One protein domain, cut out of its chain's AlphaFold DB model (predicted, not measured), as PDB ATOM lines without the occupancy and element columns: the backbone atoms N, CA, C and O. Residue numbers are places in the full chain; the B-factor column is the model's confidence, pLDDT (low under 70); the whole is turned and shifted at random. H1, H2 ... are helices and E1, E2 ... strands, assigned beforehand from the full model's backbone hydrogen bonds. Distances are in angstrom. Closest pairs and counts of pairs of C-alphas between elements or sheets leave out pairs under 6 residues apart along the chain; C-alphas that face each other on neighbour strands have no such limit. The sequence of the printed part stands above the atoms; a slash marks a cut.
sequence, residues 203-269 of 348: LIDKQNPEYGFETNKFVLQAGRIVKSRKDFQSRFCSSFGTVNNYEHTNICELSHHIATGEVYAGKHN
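This is residues 203 to 269 of the 348 residues of the protein "Tetrathionate reductase subunit A" of Vibrio ishigakensis (UniProt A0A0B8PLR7). A long helix, H2, packs beside a tiny parallel sheet of two short strands, E1 and E2, and runs back alongside them. At one end of this unit lie the short helix H1 and the looped stretch of residues 203 to 213; at the other end the short H3 leads to an arm with H4, and residues 250 to 255, of which 250 to 252 belong to H3, stand free. The printed part has 67 residues, with four named helices and two named strands in the order H1, E1, H2, E2, H3, H4; its class is mostly helix. It is loose, with a radius of gyration of the C-alphas of 15.2 A, and elongated, spanning 43 by 28 by 20 A.

E1, residues 220 to 222, and E2, residues 245 to 247, are parallel neighbours at 15 degrees; N 246 and O 220 are within hydrogen-bond range at 2.8 A, as are N 222 and O 246 at 3.0 A. With H2, residues 227 to 240, they form a strand-helix-strand unit, two parallel strands with a helix between them along the chain, and its crossover is right-handed. The closest C-alphas of H2 and E2 are those of Cys 237 and Asn 245, 6.4 A apart. H1, residues 214 to 217, is close to H2 but not clearly touching, the closest C-alphas being those of Thr 215 and Phe 240 at 7.0 A. H3, residues 249 to 252, and H4, residues 254 to 263, meet only through their link. H4 is apart from H1, E1, H2 and E2. In H2 and H4 every O i to N i+4 pair is within hydrogen-bond range; H1 and H3 are too short for such a pair.

H2 measures 19.6 A from C-alpha 227 at (-44.958, 30.949, -50.193) to C-alpha 240, and H4 14.6 A, ending at C-alpha 263 at (-36.906, 54.172, -56.788). E1 measures 6.6 A, E2 7.1 A, H1 5.8 A and H3 4.8 A; H1 begins at C-alpha 214 at (-25.224, 26.586, -30.990).

The C-alphas farthest apart, those of Lys 206 and Tyr 264, are 43.0 A apart. The printed part has no cut, and the five links between its named elements are tight. Mean pLDDT of the printed part is 91.7, and no printed residue is under 70.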
ATOM      1  N   LEU A 203     -24.097  30.051 -26.382       97.50
ATOM      2  CA  LEU A 203     -23.217  30.596 -27.421       97.50
ATOM      3  C   LEU A 203     -22.314  29.505 -28.008       97.50
ATOM      4  O   LEU A 203     -21.816  28.653 -27.271       97.50
ATOM      5  N   ILE A 204     -22.077  29.572 -29.322       96.25
ATOM      6  CA  ILE A 204     -21.082  28.734 -30.012       96.25
ATOM      7  C   ILE A 204     -19.704  28.943 -29.394       96.25
ATOM      8  O   ILE A 204     -18.985  27.980 -29.128       96.25
ATOM      9  N   ASP A 205     -19.359  30.211 -29.182       97.12
ATOM     10  CA  ASP A 205     -18.108  30.654 -28.600       97.12
ATOM     11  C   ASP A 205     -18.390  31.836 -27.668       97.12
ATOM     12  O   ASP A 205     -18.997  32.830 -28.060       97.12
ATOM     13  N   LYS A 206     -17.970  31.717 -26.407       96.44
ATOM     14  CA  LYS A 206     -18.149  32.778 -25.409       96.44
ATOM     15  C   LYS A 206     -17.212  33.964 -25.642       96.44
ATOM     16  O   LYS A 206     -17.516  35.050 -25.164       96.44
ATOM     17  N   GLN A 207     -16.079  33.748 -26.312       97.81
ATOM     18  CA  GLN A 207     -15.122  34.804 -26.643       97.81
ATOM     19  C   GLN A 207     -15.545  35.580 -27.898       97.81
ATOM     20  O   GLN A 207     -15.203  36.749 -28.011       97.81
ATOM     21  N   ASN A 208     -16.331  34.947 -28.778       97.06
ATOM     22  CA  ASN A 208     -16.827  35.505 -30.040       97.06
ATOM     23  C   ASN A 208     -18.370  35.392 -30.105       97.06
ATOM     24  O   ASN A 208     -18.914  34.560 -30.845       97.06
ATOM     25  N   PRO A 209     -19.106  36.157 -29.270       96.12
ATOM     26  CA  PRO A 209     -20.562  36.052 -29.153       96.12
ATOM     27  C   PRO A 209     -21.320  36.372 -30.452       96.12
ATOM     28  O   PRO A 209     -22.465  35.949 -30.608       96.12
ATOM     29  N   GLU A 210     -20.703  37.073 -31.404       95.38
ATOM     30  CA  GLU A 210     -21.253  37.392 -32.724       95.38
ATOM     31  C   GLU A 210     -21.523  36.156 -33.596       95.38
ATOM     32  O   GLU A 210     -22.368  36.212 -34.490       95.38
ATOM     33  N   TYR A 211     -20.887  35.013 -33.312       94.69
ATOM     34  CA  TYR A 211     -21.237  33.736 -33.950       94.69
ATOM     35  C   TYR A 211     -22.643  33.249 -33.549       94.69
ATOM     36  O   TYR A 211     -23.256  32.420 -34.234       94.69
ATOM     37  N   GLY A 212     -23.186  33.787 -32.455       96.00
ATOM     38  CA  GLY A 212     -24.506  33.476 -31.927       96.00
ATOM     39  C   GLY A 212     -24.573  32.117 -31.232       96.00
ATOM     40  O   GLY A 212     -23.590  31.617 -30.678       96.00
ATOM     41  N   PHE A 213     -25.766  31.527 -31.214       96.62
ATOM     42  CA  PHE A 213     -26.068  30.324 -30.437       96.62
ATOM     43  C   PHE A 213     -25.717  29.024 -31.169       96.62
ATOM     44  O   PHE A 213     -25.620  28.996 -32.392       96.62
ATOM     45  N   GLU A 214     -25.557  27.914 -30.438       95.94
ATOM     46  CA  GLU A 214     -25.224  26.586 -30.990       95.94
ATOM     47  C   GLU A 214     -26.149  26.152 -32.138       95.94
ATOM     48  O   GLU A 214     -25.720  25.434 -33.042       95.94
ATOM     49  N   THR A 215     -27.397  26.614 -32.139       96.38
ATOM     50  CA  THR A 215     -28.383  26.396 -33.204       96.38
ATOM     51  C   THR A 215     -27.983  27.005 -34.545       96.38
ATOM     52  O   THR A 215     -28.360  26.451 -35.574       96.38
ATOM     53  N   ASN A 216     -27.139  28.041 -34.576       96.12
ATOM     54  CA  ASN A 216     -26.580  28.593 -35.814       96.12
ATOM     55  C   ASN A 216     -25.652  27.603 -36.541       96.12
ATOM     56  O   ASN A 216     -25.378  27.779 -37.722       96.12
ATOM     57  N   LYS A 217     -25.212  26.506 -35.907       94.06
ATOM     58  CA  LYS A 217     -24.506  25.419 -36.618       94.06
ATOM     59  C   LYS A 217     -25.413  24.661 -37.593       94.06
ATOM     60  O   LYS A 217     -24.913  23.913 -38.430       94.06
ATOM     61  N   PHE A 218     -26.731  24.829 -37.486       95.06
ATOM     62  CA  PHE A 218     -27.686  24.354 -38.474       95.06
ATOM     63  C   PHE A 218     -27.937  25.436 -39.525       95.06
ATOM     64  O   PHE A 218     -28.349  26.549 -39.196       95.06
ATOM     65  N   VAL A 219     -27.727  25.072 -40.788       95.00
ATOM     66  CA  VAL A 219     -28.011  25.902 -41.958       95.00
ATOM     67  C   VAL A 219     -29.141  25.250 -42.738       95.00
ATOM     68  O   VAL A 219     -29.049  24.077 -43.104       95.00
ATOM     69  N   LEU A 220     -30.186  26.018 -43.025       94.50
ATOM     70  CA  LEU A 220     -31.228  25.617 -43.955       94.50
ATOM     71  C   LEU A 220     -31.087  26.466 -45.215       94.50
ATOM     72  O   LEU A 220     -31.246  27.682 -45.172       94.50
ATOM     73  N   GLN A 221     -30.777  25.814 -46.335       93.25
ATOM     74  CA  GLN A 221     -30.638  26.457 -47.636       93.25
ATOM     75  C   GLN A 221     -31.659  25.877 -48.609       93.25
ATOM     76  O   GLN A 221     -31.630  24.685 -48.919       93.25
ATOM     77  N   ALA A 222     -32.543  26.729 -49.118       91.81
ATOM     78  CA  ALA A 222     -33.529  26.343 -50.114       91.81
ATOM     79  C   ALA A 222     -33.230  26.949 -51.489       91.81
ATOM     80  O   ALA A 222     -32.950  28.140 -51.634       91.81
ATOM     81  N   GLY A 223     -33.347  26.107 -52.519       90.56
ATOM     82  CA  GLY A 223     -33.434  26.539 -53.911       90.56
ATOM     83  C   GLY A 223     -34.823  27.109 -54.198       90.56
ATOM     84  O   GLY A 223     -35.287  28.019 -53.513       90.56
ATOM     85  N   ARG A 224     -35.529  26.560 -55.194       89.06
ATOM     86  CA  ARG A 224     -36.899  26.988 -55.513       89.06
ATOM     87  C   ARG A 224     -37.834  26.751 -54.323       89.06
ATOM     88  O   ARG A 224     -38.238  25.623 -54.050       89.06
ATOM     89  N   ILE A 225     -38.230  27.835 -53.665       88.56
ATOM     90  CA  ILE A 225     -39.161  27.812 -52.546       88.56
ATOM     91  C   ILE A 225     -40.202  28.914 -52.717       88.56
ATOM     92  O   ILE A 225     -39.870  30.067 -52.959       88.56
ATOM     93  N   VAL A 226     -41.477  28.536 -52.653       84.50
ATOM     94  CA  VAL A 226     -42.612  29.448 -52.851       84.50
ATOM     95  C   VAL A 226     -43.502  29.439 -51.618       84.50
ATOM     96  O   VAL A 226     -43.600  28.412 -50.938       84.50
ATOM     97  N   LYS A 227     -44.113  30.595 -51.345       85.94
ATOM     98  CA  LYS A 227     -44.958  30.949 -50.193       85.94
ATOM     99  C   LYS A 227     -45.074  29.894 -49.087       85.94
ATOM    100  O   LYS A 227     -44.332  29.967 -48.120       85.94
ATOM    101  N   SER A 228     -45.942  28.890 -49.223       86.62
ATOM    102  CA  SER A 228     -46.227  27.928 -48.143       86.62
ATOM    103  C   SER A 228     -44.992  27.191 -47.610       86.62
ATOM    104  O   SER A 228     -44.865  26.985 -46.403       86.62
ATOM    105  N   ARG A 229     -44.050  26.823 -48.487       91.44
ATOM    106  CA  ARG A 229     -42.791  26.177 -48.084       91.44
ATOM    107  C   ARG A 229     -41.852  27.172 -47.405       91.44
ATOM    108  O   ARG A 229     -41.233  26.819 -46.407       91.44
ATOM    109  N   LYS A 230     -41.789  28.412 -47.903       91.75
ATOM    110  CA  LYS A 230     -40.988  29.499 -47.314       91.75
ATOM    111  C   LYS A 230     -41.504  29.872 -45.925       91.75
ATOM    112  O   LYS A 230     -40.713  30.029 -44.998       91.75
ATOM    113  N   ASP A 231     -42.823  29.924 -45.767       94.44
ATOM    114  CA  ASP A 231     -43.500  30.182 -44.499       94.44
ATOM    115  C   ASP A 231     -43.197  29.057 -43.492       94.44
ATOM    116  O   ASP A 231     -42.943  29.322 -42.318       94.44
ATOM    117  N   PHE A 232     -43.170  27.792 -43.937       95.00
ATOM    118  CA  PHE A 232     -42.735  26.669 -43.101       95.00
ATOM    119  C   PHE A 232     -41.258  26.770 -42.707       95.00
ATOM    120  O   PHE A 232     -40.953  26.685 -41.523       95.00
ATOM    121  N   GLN A 233     -40.360  26.982 -43.671       95.19
ATOM    122  CA  GLN A 233     -38.922  27.127 -43.433       95.19
ATOM    123  C   GLN A 233     -38.634  28.248 -42.429       95.19
ATOM    124  O   GLN A 233     -37.894  28.037 -41.470       95.19
ATOM    125  N   SER A 234     -39.262  29.409 -42.611       95.12
ATOM    126  CA  SER A 234     -39.068  30.574 -41.745       95.12
ATOM    127  C   SER A 234     -39.576  30.310 -40.333       95.12
ATOM    128  O   SER A 234     -38.867  30.582 -39.366       95.12
ATOM    129  N   ARG A 235     -40.767  29.710 -40.199       96.38
ATOM    130  CA  ARG A 235     -41.303  29.289 -38.898       96.38
ATOM    131  C   ARG A 235     -40.404  28.267 -38.219       96.38
ATOM    132  O   ARG A 235     -40.087  28.437 -37.051       96.38
ATOM    133  N   PHE A 236     -39.972  27.238 -38.944       95.94
ATOM    134  CA  PHE A 236     -39.097  26.203 -38.408       95.94
ATOM    135  C   PHE A 236     -37.773  26.790 -37.916       95.94
ATOM    136  O   PHE A 236     -37.418  26.564 -36.766       95.94
ATOM    137  N   CYS A 237     -37.077  27.584 -38.736       96.88
ATOM    138  CA  CYS A 237     -35.794  28.181 -38.356       96.88
ATOM    139  C   CYS A 237     -35.935  29.130 -37.162       96.88
ATOM    140  O   CYS A 237     -35.122  29.068 -36.240       96.88
ATOM    141  N   SER A 238     -37.004  29.935 -37.141       96.19
ATOM    142  CA  SER A 238     -37.299  30.846 -36.028       96.19
ATOM    143  C   SER A 238     -37.579  30.080 -34.736       96.19
ATOM    144  O   SER A 238     -36.999  30.392 -33.702       96.19
ATOM    145  N   SER A 239     -38.414  29.036 -34.787       96.06
ATOM    146  CA  SER A 239     -38.681  28.172 -33.631       96.06
ATOM    147  C   SER A 239     -37.450  27.393 -33.180       96.06
ATOM    148  O   SER A 239     -37.269  27.189 -31.987       96.06
ATOM    149  N   PHE A 240     -36.607  26.955 -34.115       96.81
ATOM    150  CA  PHE A 240     -35.376  26.228 -33.816       96.81
ATOM    151  C   PHE A 240     -34.287  27.140 -33.233       96.81
ATOM    152  O   PHE A 240     -33.413  26.649 -32.526       96.81
ATOM    153  N   GLY A 241     -34.347  28.447 -33.503       95.94
ATOM    154  CA  GLY A 241     -33.387  29.442 -33.030       95.94
ATOM    155  C   GLY A 241     -32.141  29.572 -33.908       95.94
ATOM    156  O   GLY A 241     -31.088  29.936 -33.393       95.94
ATOM    157  N   THR A 242     -32.216  29.241 -35.203       95.94
ATOM    158  CA  THR A 242     -31.113  29.508 -36.147       95.94
ATOM    159  C   THR A 242     -31.386  30.771 -36.956       95.94
ATOM    160  O   THR A 242     -32.496  30.970 -37.454       95.94
ATOM    161  N   VAL A 243     -30.358  31.600 -37.141       95.19
ATOM    162  CA  VAL A 243     -30.399  32.730 -38.087       95.19
ATOM    163  C   VAL A 243     -30.006  32.315 -39.508       95.19
ATOM    164  O   VAL A 243     -30.222  33.064 -40.456       95.19
ATOM    165  N   ASN A 244     -29.456  31.108 -39.681       95.56
ATOM    166  CA  ASN A 244     -28.940  30.604 -40.953       95.56
ATOM    167  C   ASN A 244     -30.049  30.006 -41.828       95.56
ATOM    168  O   ASN A 244     -30.071  28.813 -42.140       95.56
ATOM    169  N   ASN A 245     -30.984  30.875 -42.200       94.75
ATOM    170  CA  ASN A 245     -32.167  30.584 -42.990       94.75
ATOM    171  C   ASN A 245     -32.041  31.232 -44.377       94.75
ATOM    172  O   ASN A 245     -32.429  32.384 -44.568       94.75
ATOM    173  N   TYR A 246     -31.490  30.496 -45.340       92.62
ATOM    174  CA  TYR A 246     -31.131  31.030 -46.651       92.62
ATOM    175  C   TYR A 246     -32.047  30.525 -47.770       92.62
ATOM    176  O   TYR A 246     -32.497  29.375 -47.803       92.62
ATOM    177  N   GLU A 247     -32.265  31.402 -48.742       89.75
ATOM    178  CA  GLU A 247     -32.894  31.111 -50.026       89.75
ATOM    179  C   GLU A 247     -31.988  31.590 -51.167       89.75
ATOM    180  O   GLU A 247     -31.053  32.358 -50.952       89.75
ATOM    181  N   HIS A 248     -32.267  31.157 -52.395       91.88
ATOM    182  CA  HIS A 248     -31.464  31.506 -53.574       91.88
ATOM    183  C   HIS A 248     -31.689  32.933 -54.123       91.88
ATOM    184  O   HIS A 248     -31.164  33.262 -55.185       91.88
ATOM    185  N   THR A 249     -32.470  33.790 -53.455       87.69
ATOM    186  CA  THR A 249     -32.796  35.145 -53.951       87.69
ATOM    187  C   THR A 249     -31.547  36.012 -54.130       87.69
ATOM    188  O   THR A 249     -31.471  36.791 -55.080       87.69
ATOM    189  N   ASN A 250     -30.540  35.836 -53.267       86.19
ATOM    190  CA  ASN A 250     -29.270  36.567 -53.314       86.19
ATOM    191  C   ASN A 250     -28.512  36.387 -54.639       86.19
ATOM    192  O   ASN A 250     -27.928  37.345 -55.134       86.19
ATOM    193  N   ILE A 251     -28.548  35.184 -55.215       90.38
ATOM    194  CA  ILE A 251     -27.929  34.877 -56.510       90.38
ATOM    195  C   ILE A 251     -28.897  35.053 -57.682       90.38
ATOM    196  O   ILE A 251     -28.463  35.075 -58.827       90.38
ATOM    197  N   CYS A 252     -30.205  35.124 -57.412       88.56
ATOM    198  CA  CYS A 252     -31.214  35.230 -58.456       88.56
ATOM    199  C   CYS A 252     -31.446  36.682 -58.869       88.56
ATOM    200  O   CYS A 252     -31.379  36.991 -60.053       88.56
ATOM    201  N   GLU A 253     -31.802  37.547 -57.913       88.56
ATOM    202  CA  GLU A 253     -32.515  38.782 -58.260       88.56
ATOM    203  C   GLU A 253     -32.463  39.898 -57.191       88.56
ATOM    204  O   GLU A 253     -33.118  40.930 -57.307       88.56
ATOM    205  N   LEU A 254     -31.666  39.731 -56.130       89.62
ATOM    206  CA  LEU A 254     -31.603  40.694 -55.022       89.62
ATOM    207  C   LEU A 254     -31.260  42.128 -55.470       89.62
ATOM    208  O   LEU A 254     -31.830  43.086 -54.950       89.62
ATOM    209  N   SER A 255     -30.356  42.284 -56.439       89.81
ATOM    210  CA  SER A 255     -29.926  43.599 -56.926       89.81
ATOM    211  C   SER A 255     -31.064  44.403 -57.557       89.81
ATOM    212  O   SER A 255     -31.147  45.611 -57.324       89.81
ATOM    213  N   HIS A 256     -31.979  43.764 -58.300       86.94
ATOM    214  CA  HIS A 256     -33.118  44.485 -58.876       86.94
ATOM    215  C   HIS A 256     -34.121  44.891 -57.797       86.94
ATOM    216  O   HIS A 256     -34.742  45.944 -57.929       86.94
ATOM    217  N   HIS A 257     -34.291  44.086 -56.740       87.75
ATOM    218  CA  HIS A 257     -35.196  44.416 -55.633       87.75
ATOM    219  C   HIS A 257     -34.719  45.636 -54.860       87.75
ATOM    220  O   HIS A 257     -35.534  46.502 -54.555       87.75
ATOM    221  N   ILE A 258     -33.409  45.724 -54.599       89.50
ATOM    222  CA  ILE A 258     -32.798  46.903 -53.974       89.50
ATOM    223  C   ILE A 258     -33.053  48.128 -54.857       89.50
ATOM    224  O   ILE A 258     -33.679  49.079 -54.407       89.50
ATOM    225  N   ALA A 259     -32.679  48.073 -56.140       88.38
ATOM    226  CA  ALA A 259     -32.870  49.199 -57.056       88.38
ATOM    227  C   ALA A 259     -34.347  49.627 -57.184       88.38
ATOM    228  O   ALA A 259     -34.657  50.815 -57.162       88.38
ATOM    229  N   THR A 260     -35.273  48.668 -57.274       87.38
ATOM    230  CA  THR A 260     -36.715  48.954 -57.351       87.38
ATOM    231  C   THR A 260     -37.229  49.576 -56.054       87.38
ATOM    232  O   THR A 260     -38.048  50.484 -56.118       87.38
ATOM    233  N   GLY A 261     -36.759  49.112 -54.892       88.75
ATOM    234  CA  GLY A 261     -37.160  49.643 -53.588       88.75
ATOM    235  C   GLY A 261     -36.691  51.079 -53.347       88.75
ATOM    236  O   GLY A 261     -37.452  51.866 -52.790       88.75
ATOM    237  N   GLU A 262     -35.491  51.428 -53.823       89.25
ATOM    238  CA  GLU A 262     -34.953  52.795 -53.748       89.25
ATOM    239  C   GLU A 262     -35.716  53.777 -54.653       89.25
ATOM    240  O   GLU A 262     -35.879  54.946 -54.310       89.25
ATOM    241  N   VAL A 263     -36.207  53.315 -55.810       88.38
ATOM    242  CA  VAL A 263     -36.906  54.172 -56.788       88.38
ATOM    243  C   VAL A 263     -38.420  54.213 -56.559       88.38
ATOM    244  O   VAL A 263     -39.044  55.264 -56.697       88.38
ATOM    245  N   TYR A 264     -39.036  53.085 -56.205       86.38
ATOM    246  CA  TYR A 264     -40.486  52.929 -56.086       86.38
ATOM    247  C   TYR A 264     -40.880  52.479 -54.675       86.38
ATOM    248  O   TYR A 264     -41.182  51.308 -54.429       86.38
ATOM    249  N   ALA A 265     -40.925  53.436 -53.745       85.44
ATOM    250  CA  ALA A 265     -41.269  53.186 -52.347       85.44
ATOM    251  C   ALA A 265     -42.571  52.369 -52.194       85.44
ATOM    252  O   ALA A 265     -43.631  52.725 -52.717       85.44
ATOM    253  N   GLY A 266     -42.490  51.249 -51.469       81.75
ATOM    254  CA  GLY A 266     -43.629  50.363 -51.203       81.75
ATOM    255  C   GLY A 266     -44.130  49.556 -52.409       81.75
ATOM    256  O   GLY A 266     -45.186  48.927 -52.321       81.75
ATOM    257  N   LYS A 267     -43.410  49.556 -53.539       79.00
ATOM    258  CA  LYS A 267     -43.714  48.721 -54.708       79.00
ATOM    259  C   LYS A 267     -42.645  47.644 -54.868       79.00
ATOM    260  O   LYS A 267     -41.453  47.920 -54.894       79.00
ATOM    261  N   HIS A 268     -43.091  46.405 -55.040       75.62
ATOM    262  CA  HIS A 268     -42.221  45.266 -55.317       75.62
ATOM    263  C   HIS A 268     -42.589  44.683 -56.677       75.62
ATOM    264  O   HIS A 268     -43.767  44.439 -56.936       75.62
ATOM    265  N   ASN A 269     -41.593  44.454 -57.540       76.06
ATOM    266  CA  ASN A 269     -41.782  43.853 -58.865       76.06
ATOM    267  C   ASN A 269     -42.844  44.552 -59.739       76.06
ATOM    268  O   ASN A 269     -43.611  43.877 -60.432       76.06
TER     269      ASN A 269